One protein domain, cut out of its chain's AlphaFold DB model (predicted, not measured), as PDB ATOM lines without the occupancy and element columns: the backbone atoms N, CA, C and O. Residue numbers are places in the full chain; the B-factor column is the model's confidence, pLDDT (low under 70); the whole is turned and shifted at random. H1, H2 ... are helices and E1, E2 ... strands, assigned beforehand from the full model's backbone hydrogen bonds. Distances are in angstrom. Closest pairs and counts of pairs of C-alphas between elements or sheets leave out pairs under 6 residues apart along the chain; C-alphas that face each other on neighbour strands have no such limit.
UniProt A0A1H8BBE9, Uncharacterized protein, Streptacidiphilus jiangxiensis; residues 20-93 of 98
ATOM      1  N   ALA A  20     122.310 155.870  59.181       62.72
ATOM      2  CA  ALA A  20     122.351 155.005  60.353       62.72
ATOM      3  C   ALA A  20     123.572 154.083  60.380       62.72
ATOM      4  O   ALA A  20     124.197 153.942  61.423       62.72
ATOM      5  N   ARG A  21     123.928 153.492  59.235       68.44
ATOM      6  CA  ARG A  21     125.079 152.601  59.124       68.44
ATOM      7  C   ARG A  21     126.391 153.333  59.349       68.44
ATOM      8  O   ARG A  21     127.201 152.874  60.128       68.44
ATOM      9  N   ILE A  22     126.540 154.517  58.756       68.38
ATOM     10  CA  ILE A  22     127.746 155.342  58.912       68.38
ATOM     11  C   ILE A  22     127.980 155.696  60.385       68.38
ATOM     12  O   ILE A  22     129.110 155.642  60.858       68.38
ATOM     13  N   ALA A  23     126.925 156.067  61.117       69.81
ATOM     14  CA  ALA A  23     127.040 156.330  62.547       69.81
ATOM     15  C   ALA A  23     127.359 155.044  63.322       69.81
ATOM     16  O   ALA A  23     128.258 155.048  64.158       69.81
ATOM     17  N   PHE A  24     126.686 153.940  62.994       69.94
ATOM     18  CA  PHE A  24     126.907 152.652  63.639       69.94
ATOM     19  C   PHE A  24     128.338 152.120  63.447       69.94
ATOM     20  O   PHE A  24     128.985 151.780  64.433       69.94
ATOM     21  N   ASP A  25     128.866 152.145  62.219       72.50
ATOM     22  CA  ASP A  25     130.250 151.769  61.890       72.50
ATOM     23  C   ASP A  25     131.272 152.646  62.638       72.50
ATOM     24  O   ASP A  25     132.369 152.205  62.964       72.50
ATOM     25  N   ARG A  26     130.901 153.888  62.981       76.31
ATOM     26  CA  ARG A  26     131.711 154.794  63.814       76.31
ATOM     27  C   ARG A  26     131.561 154.547  65.319       76.31
ATOM     28  O   ARG A  26     132.099 155.317  66.111       76.31
ATOM     29  N   GLY A  27     130.812 153.527  65.733       77.06
ATOM     30  CA  GLY A  27     130.508 153.274  67.141       77.06
ATOM     31  C   GLY A  27     129.569 154.317  67.749       77.06
ATOM     32  O   GLY A  27     129.619 154.556  68.953       77.06
ATOM     33  N   GLN A  28     128.737 154.968  66.934       83.56
ATOM     34  CA  GLN A  28     127.807 156.009  67.358       83.56
ATOM     35  C   GLN A  28     126.358 155.604  67.112       83.56
ATOM     36  O   GLN A  28     125.983 155.010  66.101       83.56
ATOM     37  N   HIS A  29     125.502 155.990  68.043       82.31
ATOM     38  CA  HIS A  29     124.085 155.740  67.959       82.31
ATOM     39  C   HIS A  29     123.459 156.617  66.871       82.31
ATOM     40  O   HIS A  29     123.564 157.845  66.912       82.31
ATOM     41  N   PRO A  30     122.740 156.035  65.907       76.50
ATOM     42  CA  PRO A  30     122.403 156.738  64.676       76.50
ATOM     43  C   PRO A  30     121.340 157.835  64.842       76.50
ATOM     44  O   PRO A  30     121.217 158.705  63.981       76.50
ATOM     45  N   ALA A  31     120.582 157.842  65.945       81.06
ATOM     46  CA  ALA A  31     119.614 158.903  66.239       81.06
ATOM     47  C   ALA A  31     120.142 159.991  67.195       81.06
ATOM     48  O   ALA A  31     119.708 161.141  67.097       81.06
ATOM     49  N   THR A  32     121.060 159.653  68.106       79.88
ATOM     50  CA  THR A  32     121.598 160.578  69.130       79.88
ATOM     51  C   THR A  32     123.007 161.067  68.811       79.88
ATOM     52  O   THR A  32     123.426 162.056  69.400       79.88
ATOM     53  N   LEU A  33     123.722 160.391  67.906       80.00
ATOM     54  CA  LEU A  33     125.152 160.556  67.621       80.00
ATOM     55  C   LEU A  33     126.056 160.349  68.849       80.00
ATOM     56  O   LEU A  33     127.214 160.751  68.848       80.00
ATOM     57  N   LEU A  34     125.530 159.719  69.902       83.81
ATOM     58  CA  LEU A  34     126.286 159.412  71.114       83.81
ATOM     59  C   LEU A  34     127.073 158.111  70.960       83.81
ATOM     60  O   LEU A  34     126.634 157.246  70.203       83.81
ATOM     61  N   PRO A  35     128.168 157.922  71.712       84.62
ATOM     62  CA  PRO A  35     128.908 156.667  71.704       84.62
ATOM     63  C   PRO A  35     128.013 155.484  72.094       84.62
ATOM     64  O   PRO A  35     127.173 155.589  73.001       84.62
ATOM     65  N   LEU A  36     128.187 154.367  71.392       82.88
ATOM     66  CA  LEU A  36     127.569 153.087  71.712       82.88
ATOM     67  C   LEU A  36     128.317 152.434  72.876       82.88
ATOM     68  O   LEU A  36     129.547 152.461  72.926       82.88
ATOM     69  N   LEU A  37     127.563 151.848  73.801       79.44
ATOM     70  CA  LEU A  37     128.097 150.972  74.835       79.44
ATOM     71  C   LEU A  37     128.548 149.700  74.117       79.44
ATOM     72  O   LEU A  37     127.738 149.014  73.491       79.44
ATOM     73  N   ARG A  38     129.858 149.449  74.085       65.38
ATOM     74  CA  ARG A  38     130.398 148.276  73.397       65.38
ATOM     75  C   ARG A  38     130.061 147.014  74.184       65.38
ATOM     76  O   ARG A  38     130.083 147.016  75.413       65.38
ATOM     77  N   ALA A  39     129.799 145.931  73.458       56.88
ATOM     78  CA  ALA A  39     129.551 144.615  74.041       56.88
ATOM     79  C   ALA A  39     130.753 144.087  74.856       56.88
ATOM     80  O   ALA A  39     130.558 143.289  75.767       56.88
ATOM     81  N   ASP A  40     131.969 144.581  74.593       55.91
ATOM     82  CA  ASP A  40     133.196 144.215  75.319       55.91
ATOM     83  C   ASP A  40     133.154 144.546  76.820       55.91
ATOM     84  O   ASP A  40     133.896 143.965  77.604       55.91
ATOM     85  N   THR A  41     132.275 145.460  77.240       56.09
ATOM     86  CA  THR A  41     132.133 145.859  78.649       56.09
ATOM     87  C   THR A  41     131.276 144.891  79.481       56.09
ATOM     88  O   THR A  41     131.046 145.154  80.653       56.09
ATOM     89  N   GLY A  42     130.777 143.787  78.906       54.34
ATOM     90  CA  GLY A  42     129.895 142.827  79.593       54.34
ATOM     91  C   GLY A  42     128.432 143.285  79.711       54.34
ATOM     92  O   GLY A  42     127.534 142.463  79.865       54.34
ATOM     93  N   ASP A  43     128.165 144.577  79.528       57.91
ATOM     94  CA  ASP A  43     126.826 145.146  79.382       57.91
ATOM     95  C   ASP A  43     126.349 145.057  77.923       57.91
ATOM     96  O   ASP A  43     126.314 146.047  77.188       57.91
ATOM     97  N   ALA A  44     125.953 143.857  77.490       66.19
ATOM     98  CA  ALA A  44     125.332 143.614  76.183       66.19
ATOM     99  C   ALA A  44     123.891 144.171  76.111       66.19
ATOM    100  O   ALA A  44     122.947 143.466  75.756       66.19
ATOM    101  N   ARG A  45     123.692 145.441  76.481       80.19
ATOM    102  CA  ARG A  45     122.376 146.087  76.438       80.19
ATOM    103  C   ARG A  45     122.044 146.505  75.019       80.19
ATOM    104  O   ARG A  45     122.864 147.121  74.330       80.19
ATOM    105  N   THR A  46     120.821 146.219  74.594       84.44
ATOM    106  CA  THR A  46     120.341 146.610  73.271       84.44
ATOM    107  C   THR A  46     119.505 147.882  73.352       84.44
ATOM    108  O   THR A  46     118.870 148.189  74.356       84.44
ATOM    109  N   CYS A  47     119.498 148.667  72.279       84.06
ATOM    110  CA  CYS A  47     118.615 149.816  72.131       84.06
ATOM    111  C   CYS A  47     117.139 149.383  72.087       84.06
ATOM    112  O   CYS A  47     116.283 150.189  72.446       84.06
ATOM    113  N   GLY A  48     116.864 148.128  71.697       82.88
ATOM    114  CA  GLY A  48     115.559 147.469  71.799       82.88
ATOM    115  C   GLY A  48     114.908 147.633  73.171       82.88
ATOM    116  O   GLY A  48     113.737 147.985  73.254       82.88
ATOM    117  N   ASP A  49     115.706 147.496  74.227       84.12
ATOM    118  CA  ASP A  49     115.248 147.516  75.622       84.12
ATOM    119  C   ASP A  49     115.231 148.929  76.231       84.12
ATOM    120  O   ASP A  49     115.165 149.105  77.447       84.12
ATOM    121  N   CYS A  50     115.367 149.966  75.402       87.19
ATOM    122  CA  CYS A  50     115.497 151.340  75.866       87.19
ATOM    123  C   CYS A  50     114.129 152.007  76.060       87.19
ATOM    124  O   CYS A  50     113.319 152.050  75.138       87.19
ATOM    125  N   ALA A  51     113.921 152.679  77.194       88.50
ATOM    126  CA  ALA A  51     112.732 153.482  77.499       88.50
ATOM    127  C   ALA A  51     112.469 154.607  76.478       88.50
ATOM    128  O   ALA A  51     111.353 155.107  76.335       88.50
ATOM    129  N   PHE A  52     113.510 155.043  75.766       86.38
ATOM    130  CA  PHE A  52     113.405 156.076  74.738       86.38
ATOM    131  C   PHE A  52     113.094 155.530  73.346       86.38
ATOM    132  O   PHE A  52     112.911 156.331  72.420       86.38
ATOM    133  N   LEU A  53     113.087 154.210  73.167       87.00
ATOM    134  CA  LEU A  53     112.686 153.592  71.918       87.00
ATOM    135  C   LEU A  53     111.167 153.687  71.789       87.00
ATOM    136  O   LEU A  53     110.424 153.368  72.709       87.00
ATOM    137  N   TYR A  54     110.698 154.159  70.642       86.00
ATOM    138  CA  TYR A  54     109.277 154.192  70.339       86.00
ATOM    139  C   TYR A  54     109.039 153.749  68.903       86.00
ATOM    140  O   TYR A  54     109.794 154.085  67.982       86.00
ATOM    141  N   GLU A  55     107.964 152.999  68.704       86.81
ATOM    142  CA  GLU A  55     107.503 152.649  67.375       86.81
ATOM    143  C   GLU A  55     106.740 153.828  66.772       86.81
ATOM    144  O   GLU A  55     105.819 154.392  67.366       86.81
ATOM    145  N   ARG A  56     107.119 154.218  65.558       84.06
ATOM    146  CA  ARG A  56     106.374 155.177  64.754       84.06
ATOM    147  C   ARG A  56     105.802 154.464  63.540       84.06
ATOM    148  O   ARG A  56     106.555 154.051  62.657       84.06
ATOM    149  N   ARG A  57     104.474 154.404  63.451       81.62
ATOM    150  CA  ARG A  57     103.780 153.966  62.234       81.62
ATOM    151  C   ARG A  57     103.990 154.995  61.123       81.62
ATOM    152  O   ARG A  57     103.815 156.196  61.330       81.62
ATOM    153  N   GLY A  58     104.414 154.528  59.956       74.81
ATOM    154  CA  GLY A  58     104.472 155.322  58.730       74.81
ATOM    155  C   GLY A  58     103.923 154.527  57.550       74.81
ATOM    156  O   GLY A  58     103.627 153.345  57.690       74.81
ATOM    157  N   ASN A  59     103.846 155.152  56.371       76.06
ATOM    158  CA  ASN A  59     103.289 154.524  55.160       76.06
ATOM    159  C   ASN A  59     103.959 153.204  54.744       76.06
ATOM    160  O   ASN A  59     103.354 152.420  54.028       76.06
ATOM    161  N   HIS A  60     105.198 152.955  55.173       73.25
ATOM    162  CA  HIS A  60     105.960 151.750  54.822       73.25
ATOM    163  C   HIS A  60     106.052 150.739  55.977       73.25
ATOM    164  O   HIS A  60     106.964 149.917  55.988       73.25
ATOM    165  N   GLY A  61     105.171 150.843  56.977       80.31
ATOM    166  CA  GLY A  61     105.152 149.969  58.149       80.31
ATOM    167  C   GLY A  61     105.746 150.595  59.420       80.31
ATOM    168  O   GLY A  61     106.115 151.781  59.432       80.31
ATOM    169  N   PRO A  62     105.802 149.815  60.514       81.50
ATOM    170  CA  PRO A  62     106.338 150.263  61.793       81.50
ATOM    171  C   PRO A  62     107.840 150.555  61.692       81.50
ATOM    172  O   PRO A  62     108.618 149.783  61.130       81.50
ATOM    173  N   ARG A  63     108.258 151.713  62.210       83.81
ATOM    174  CA  ARG A  63     109.659 152.152  62.236       83.81
ATOM    175  C   ARG A  63     110.061 152.507  63.654       83.81
ATOM    176  O   ARG A  63     109.469 153.407  64.248       83.81
ATOM    177  N   LEU A  64     111.098 151.860  64.164       84.50
ATOM    178  CA  LEU A  64     111.633 152.151  65.485       84.50
ATOM    179  C   LEU A  64     112.447 153.445  65.444       84.50
ATOM    180  O   LEU A  64     113.284 153.666  64.562       84.50
ATOM    181  N   LYS A  65     112.187 154.333  66.398       85.69
ATOM    182  CA  LYS A  65     112.882 155.613  66.533       85.69
ATOM    183  C   LYS A  65     113.261 155.854  67.982       85.69
ATOM    184  O   LYS A  65     112.578 155.413  68.894       85.69
ATOM    185  N   CYS A  66     114.341 156.600  68.187       86.25
ATOM    186  CA  CYS A  66     114.705 157.076  69.514       86.25
ATOM    187  C   CYS A  66     114.110 158.463  69.738       86.25
ATOM    188  O   CYS A  66     114.200 159.348  68.878       86.25
ATOM    189  N   ARG A  67     113.491 158.645  70.904       82.75
ATOM    190  CA  ARG A  67     112.890 159.906  71.345       82.75
ATOM    191  C   ARG A  67     113.954 160.953  71.661       82.75
ATOM    192  O   ARG A  67     113.750 162.141  71.405       82.75
ATOM    193  N   VAL A  68     115.111 160.500  72.140       81.69
ATOM    194  CA  VAL A  68     116.316 161.312  72.287       81.69
ATOM    195  C   VAL A  68     116.959 161.390  70.905       81.69
ATOM    196  O   VAL A  68     117.620 160.472  70.442       81.69
ATOM    197  N   ARG A  69     116.689 162.469  70.184       78.06
ATOM    198  CA  ARG A  69     117.244 162.717  68.848       78.06
ATOM    199  C   ARG A  69     118.227 163.874  68.920       78.06
ATOM    200  O   ARG A  69     117.920 164.884  69.546       78.06
ATOM    201  N   ALA A  70     119.370 163.743  68.248       70.88
ATOM    202  CA  ALA A  70     120.375 164.807  68.165       70.88
ATOM    203  C   ALA A  70     119.815 166.064  67.482       70.88
ATOM    204  O   ALA A  70     120.147 167.187  67.844       70.88
ATOM    205  N   SER A  71     118.916 165.879  66.510       69.50
ATOM    206  CA  SER A  71     118.263 166.970  65.791       69.50
ATOM    207  C   SER A  71     116.747 166.901  65.932       69.50
ATOM    208  O   SER A  71     116.123 165.893  65.605       69.50
ATOM    209  N   LYS A  72     116.121 168.009  66.354       69.56
ATOM    210  CA  LYS A  72     114.652 168.153  66.360       69.56
ATOM    211  C   LYS A  72     114.071 168.289  64.945       69.56
ATOM    212  O   LYS A  72     112.898 167.982  64.743       69.56
ATOM    213  N   ARG A  73     114.889 168.719  63.972       66.12
ATOM    214  CA  ARG A  73     114.459 169.088  62.611       66.12
ATOM    215  C   ARG A  73     114.270 167.900  61.671       66.12
ATOM    216  O   ARG A  73     113.503 168.010  60.724       66.12
ATOM    217  N   ARG A  74     114.942 166.769  61.908       64.94
ATOM    218  CA  ARG A  74     114.793 165.563  61.079       64.94
ATOM    219  C   ARG A  74     114.394 164.373  61.947       64.94
ATOM    220  O   ARG A  74     114.988 164.178  63.009       64.94
ATOM    221  N   PRO A  75     113.391 163.573  61.545       62.56
ATOM    222  CA  PRO A  75     113.162 162.292  62.191       62.56
ATOM    223  C   PRO A  75     114.426 161.462  61.969       62.56
ATOM    224  O   PRO A  75     114.773 161.190  60.823       62.56
ATOM    225  N   GLY A  76     115.125 161.114  63.055       68.88
ATOM    226  CA  GLY A  76     116.356 160.323  62.993       68.88
ATOM    227  C   GLY A  76     116.167 159.039  62.177       68.88
ATOM    228  O   GLY A  76     115.024 158.643  61.909       68.88
ATOM    229  N   PRO A  77     117.255 158.392  61.745       75.75
ATOM    230  CA  PRO A  77     117.168 157.176  60.945       75.75
ATOM    231  C   PRO A  77     116.387 156.067  61.667       75.75
ATOM    232  O   PRO A  77     116.111 156.150  62.865       75.75
ATOM    233  N   ASN A  78     115.961 155.056  60.908       80.00
ATOM    234  CA  ASN A  78     115.266 153.907  61.484       80.00
ATOM    235  C   ASN A  78     116.235 153.101  62.352       80.00
ATOM    236  O   ASN A  78     117.359 152.832  61.925       80.00
ATOM    237  N   LEU A  79     115.793 152.736  63.550       80.19
ATOM    238  CA  LEU A  79     116.552 151.902  64.469       80.19
ATOM    239  C   LEU A  79     116.180 150.435  64.276       80.19
ATOM    240  O   LEU A  79     115.094 150.109  63.798       80.19
ATOM    241  N   GLN A  80     117.105 149.559  64.640       79.94
ATOM    242  CA  GLN A  80     116.871 148.130  64.775       79.94
ATOM    243  C   GLN A  80     116.954 147.760  66.260       79.94
ATOM    244  O   GLN A  80     117.756 148.363  66.974       79.94
ATOM    245  N   PRO A  81     116.160 146.781  66.726       77.12
ATOM    246  CA  PRO A  81     116.176 146.366  68.128       77.12
ATOM    247  C   PRO A  81     117.533 145.765  68.519       77.12
ATOM    248  O   PRO A  81     118.012 146.015  69.614       77.12
ATOM    249  N   ALA A  82     118.205 145.086  67.581       76.94
ATOM    250  CA  ALA A  82     119.536 144.508  67.764       76.94
ATOM    251  C   ALA A  82     120.683 145.539  67.818       76.94
ATOM    252  O   ALA A  82     121.841 145.149  67.954       76.94
ATOM    253  N   PHE A  83     120.411 146.846  67.676       78.69
ATOM    254  CA  PHE A  83     121.474 147.831  67.870       78.69
ATOM    255  C   PHE A  83     121.912 147.852  69.336       78.69
ATOM    256  O   PHE A  83     121.058 147.800  70.215       78.69
ATOM    257  N   PRO A  84     123.213 147.998  69.624       82.31
ATOM    258  CA  PRO A  84     123.693 148.216  70.974       82.31
ATOM    259  C   PRO A  84     123.145 149.529  71.536       82.31
ATOM    260  O   PRO A  84     122.832 150.489  70.820       82.31
ATOM    261  N   ALA A  85     123.017 149.547  72.852       85.69
ATOM    262  CA  ALA A  85     122.626 150.702  73.627       85.69
ATOM    263  C   ALA A  85     123.635 151.857  73.474       85.69
ATOM    264  O   ALA A  85     124.819 151.659  73.213       85.69
ATOM    265  N   CYS A  86     123.171 153.095  73.648       87.12
ATOM    266  CA  CYS A  86     124.041 154.275  73.705       87.12
ATOM    267  C   CYS A  86     124.304 154.691  75.155       87.12
ATOM    268  O   CYS A  86     123.599 154.248  76.052       87.12
ATOM    269  N   GLN A  87     125.242 155.609  75.397       84.06
ATOM    270  CA  GLN A  87     125.515 156.123  76.754       84.06
ATOM    271  C   GLN A  87     124.293 156.714  77.487       84.06
ATOM    272  O   GLN A  87     124.284 156.794  78.708       84.06
ATOM    273  N   ARG A  88     123.251 157.133  76.758       83.38
ATOM    274  CA  ARG A  88     121.974 157.608  77.326       83.38
ATOM    275  C   ARG A  88     120.917 156.515  77.457       83.38
ATOM    276  O   ARG A  88     119.728 156.814  77.538       83.38
ATOM    277  N   PHE A  89     121.326 155.257  77.404       85.00
ATOM    278  CA  PHE A  89     120.421 154.142  77.586       85.00
ATOM    279  C   PHE A  89     119.739 154.228  78.948       85.00
ATOM    280  O   PHE A  89     120.387 154.373  79.980       85.00
ATOM    281  N   GLN A  90     118.418 154.120  78.922       86.38
ATOM    282  CA  GLN A  90     117.611 153.881  80.103       86.38
ATOM    283  C   GLN A  90     116.824 152.608  79.840       86.38
ATOM    284  O   GLN A  90     116.178 152.549  78.795       86.38
ATOM    285  N   PRO A  91     116.878 151.605  80.725       83.56
ATOM    286  CA  PRO A  91     116.062 150.414  80.563       83.56
ATOM    287  C   PRO A  91     114.582 150.806  80.579       83.56
ATOM    288  O   PRO A  91     114.164 151.628  81.398       83.56
ATOM    289  N   ALA A  92     113.800 150.258  79.653       82.25
ATOM    290  CA  ALA A  92     112.350 150.347  79.722       82.25
ATOM    291  C   ALA A  92     111.893 149.706  81.041       82.25
ATOM    292  O   ALA A  92     112.334 148.612  81.389       82.25
ATOM    293  N   ALA A  93     111.037 150.405  81.789       68.00
ATOM    294  CA  ALA A  93     110.597 149.970  83.117       68.00
ATOM    295  C   ALA A  93     109.883 148.599  83.109       68.00
ATOM    296  O   ALA A  93     109.808 147.949  84.144       68.00
TER     297      ALA A  93
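This is residues 20 to 93 of the 98 residues of an uncharacterized protein of Streptacidiphilus jiangxiensis (UniProt A0A1H8BBE9). This is a domain of little regular structure: a body of long loops with the short helix H1 at the first printed residues and a two-stranded hairpin, E1 and E2, whose turn makes one end of the longest span. The printed part has 74 residues, 18 of them in named elements, in the order H1, E1, E2; the class is mixed, and the sheet is antiparallel. It is compact, with a radius of gyration of the C-alphas of 11.7 A and spans of 38 by 27 by 19 A.

H1, residues 20 to 25, has every O i to N i+4 pair within hydrogen-bond range. E1, residues 53 to 58, and E2, residues 61 to 66, are antiparallel at 146 degrees and form a hairpin; N 56 and O 63 are 2.8 A apart, within hydrogen-bond range. H1 and E2 are apart.

H1 begins at C-alpha 20 (122.351, 155.005, 60.353). E1 is 15.6 A long, and E2, 16.5 A long, ends at C-alpha 66 (114.705, 157.076, 69.514).

The C-alphas of Thr 41 and Asn 59, the two farthest apart, are 38.2 A apart. The printed part has no cut. The link from H1 to E1 is long, with 27 residues. Residues 20 to 24, 38 to 44, 71 to 76 and 93 have pLDDT under 70.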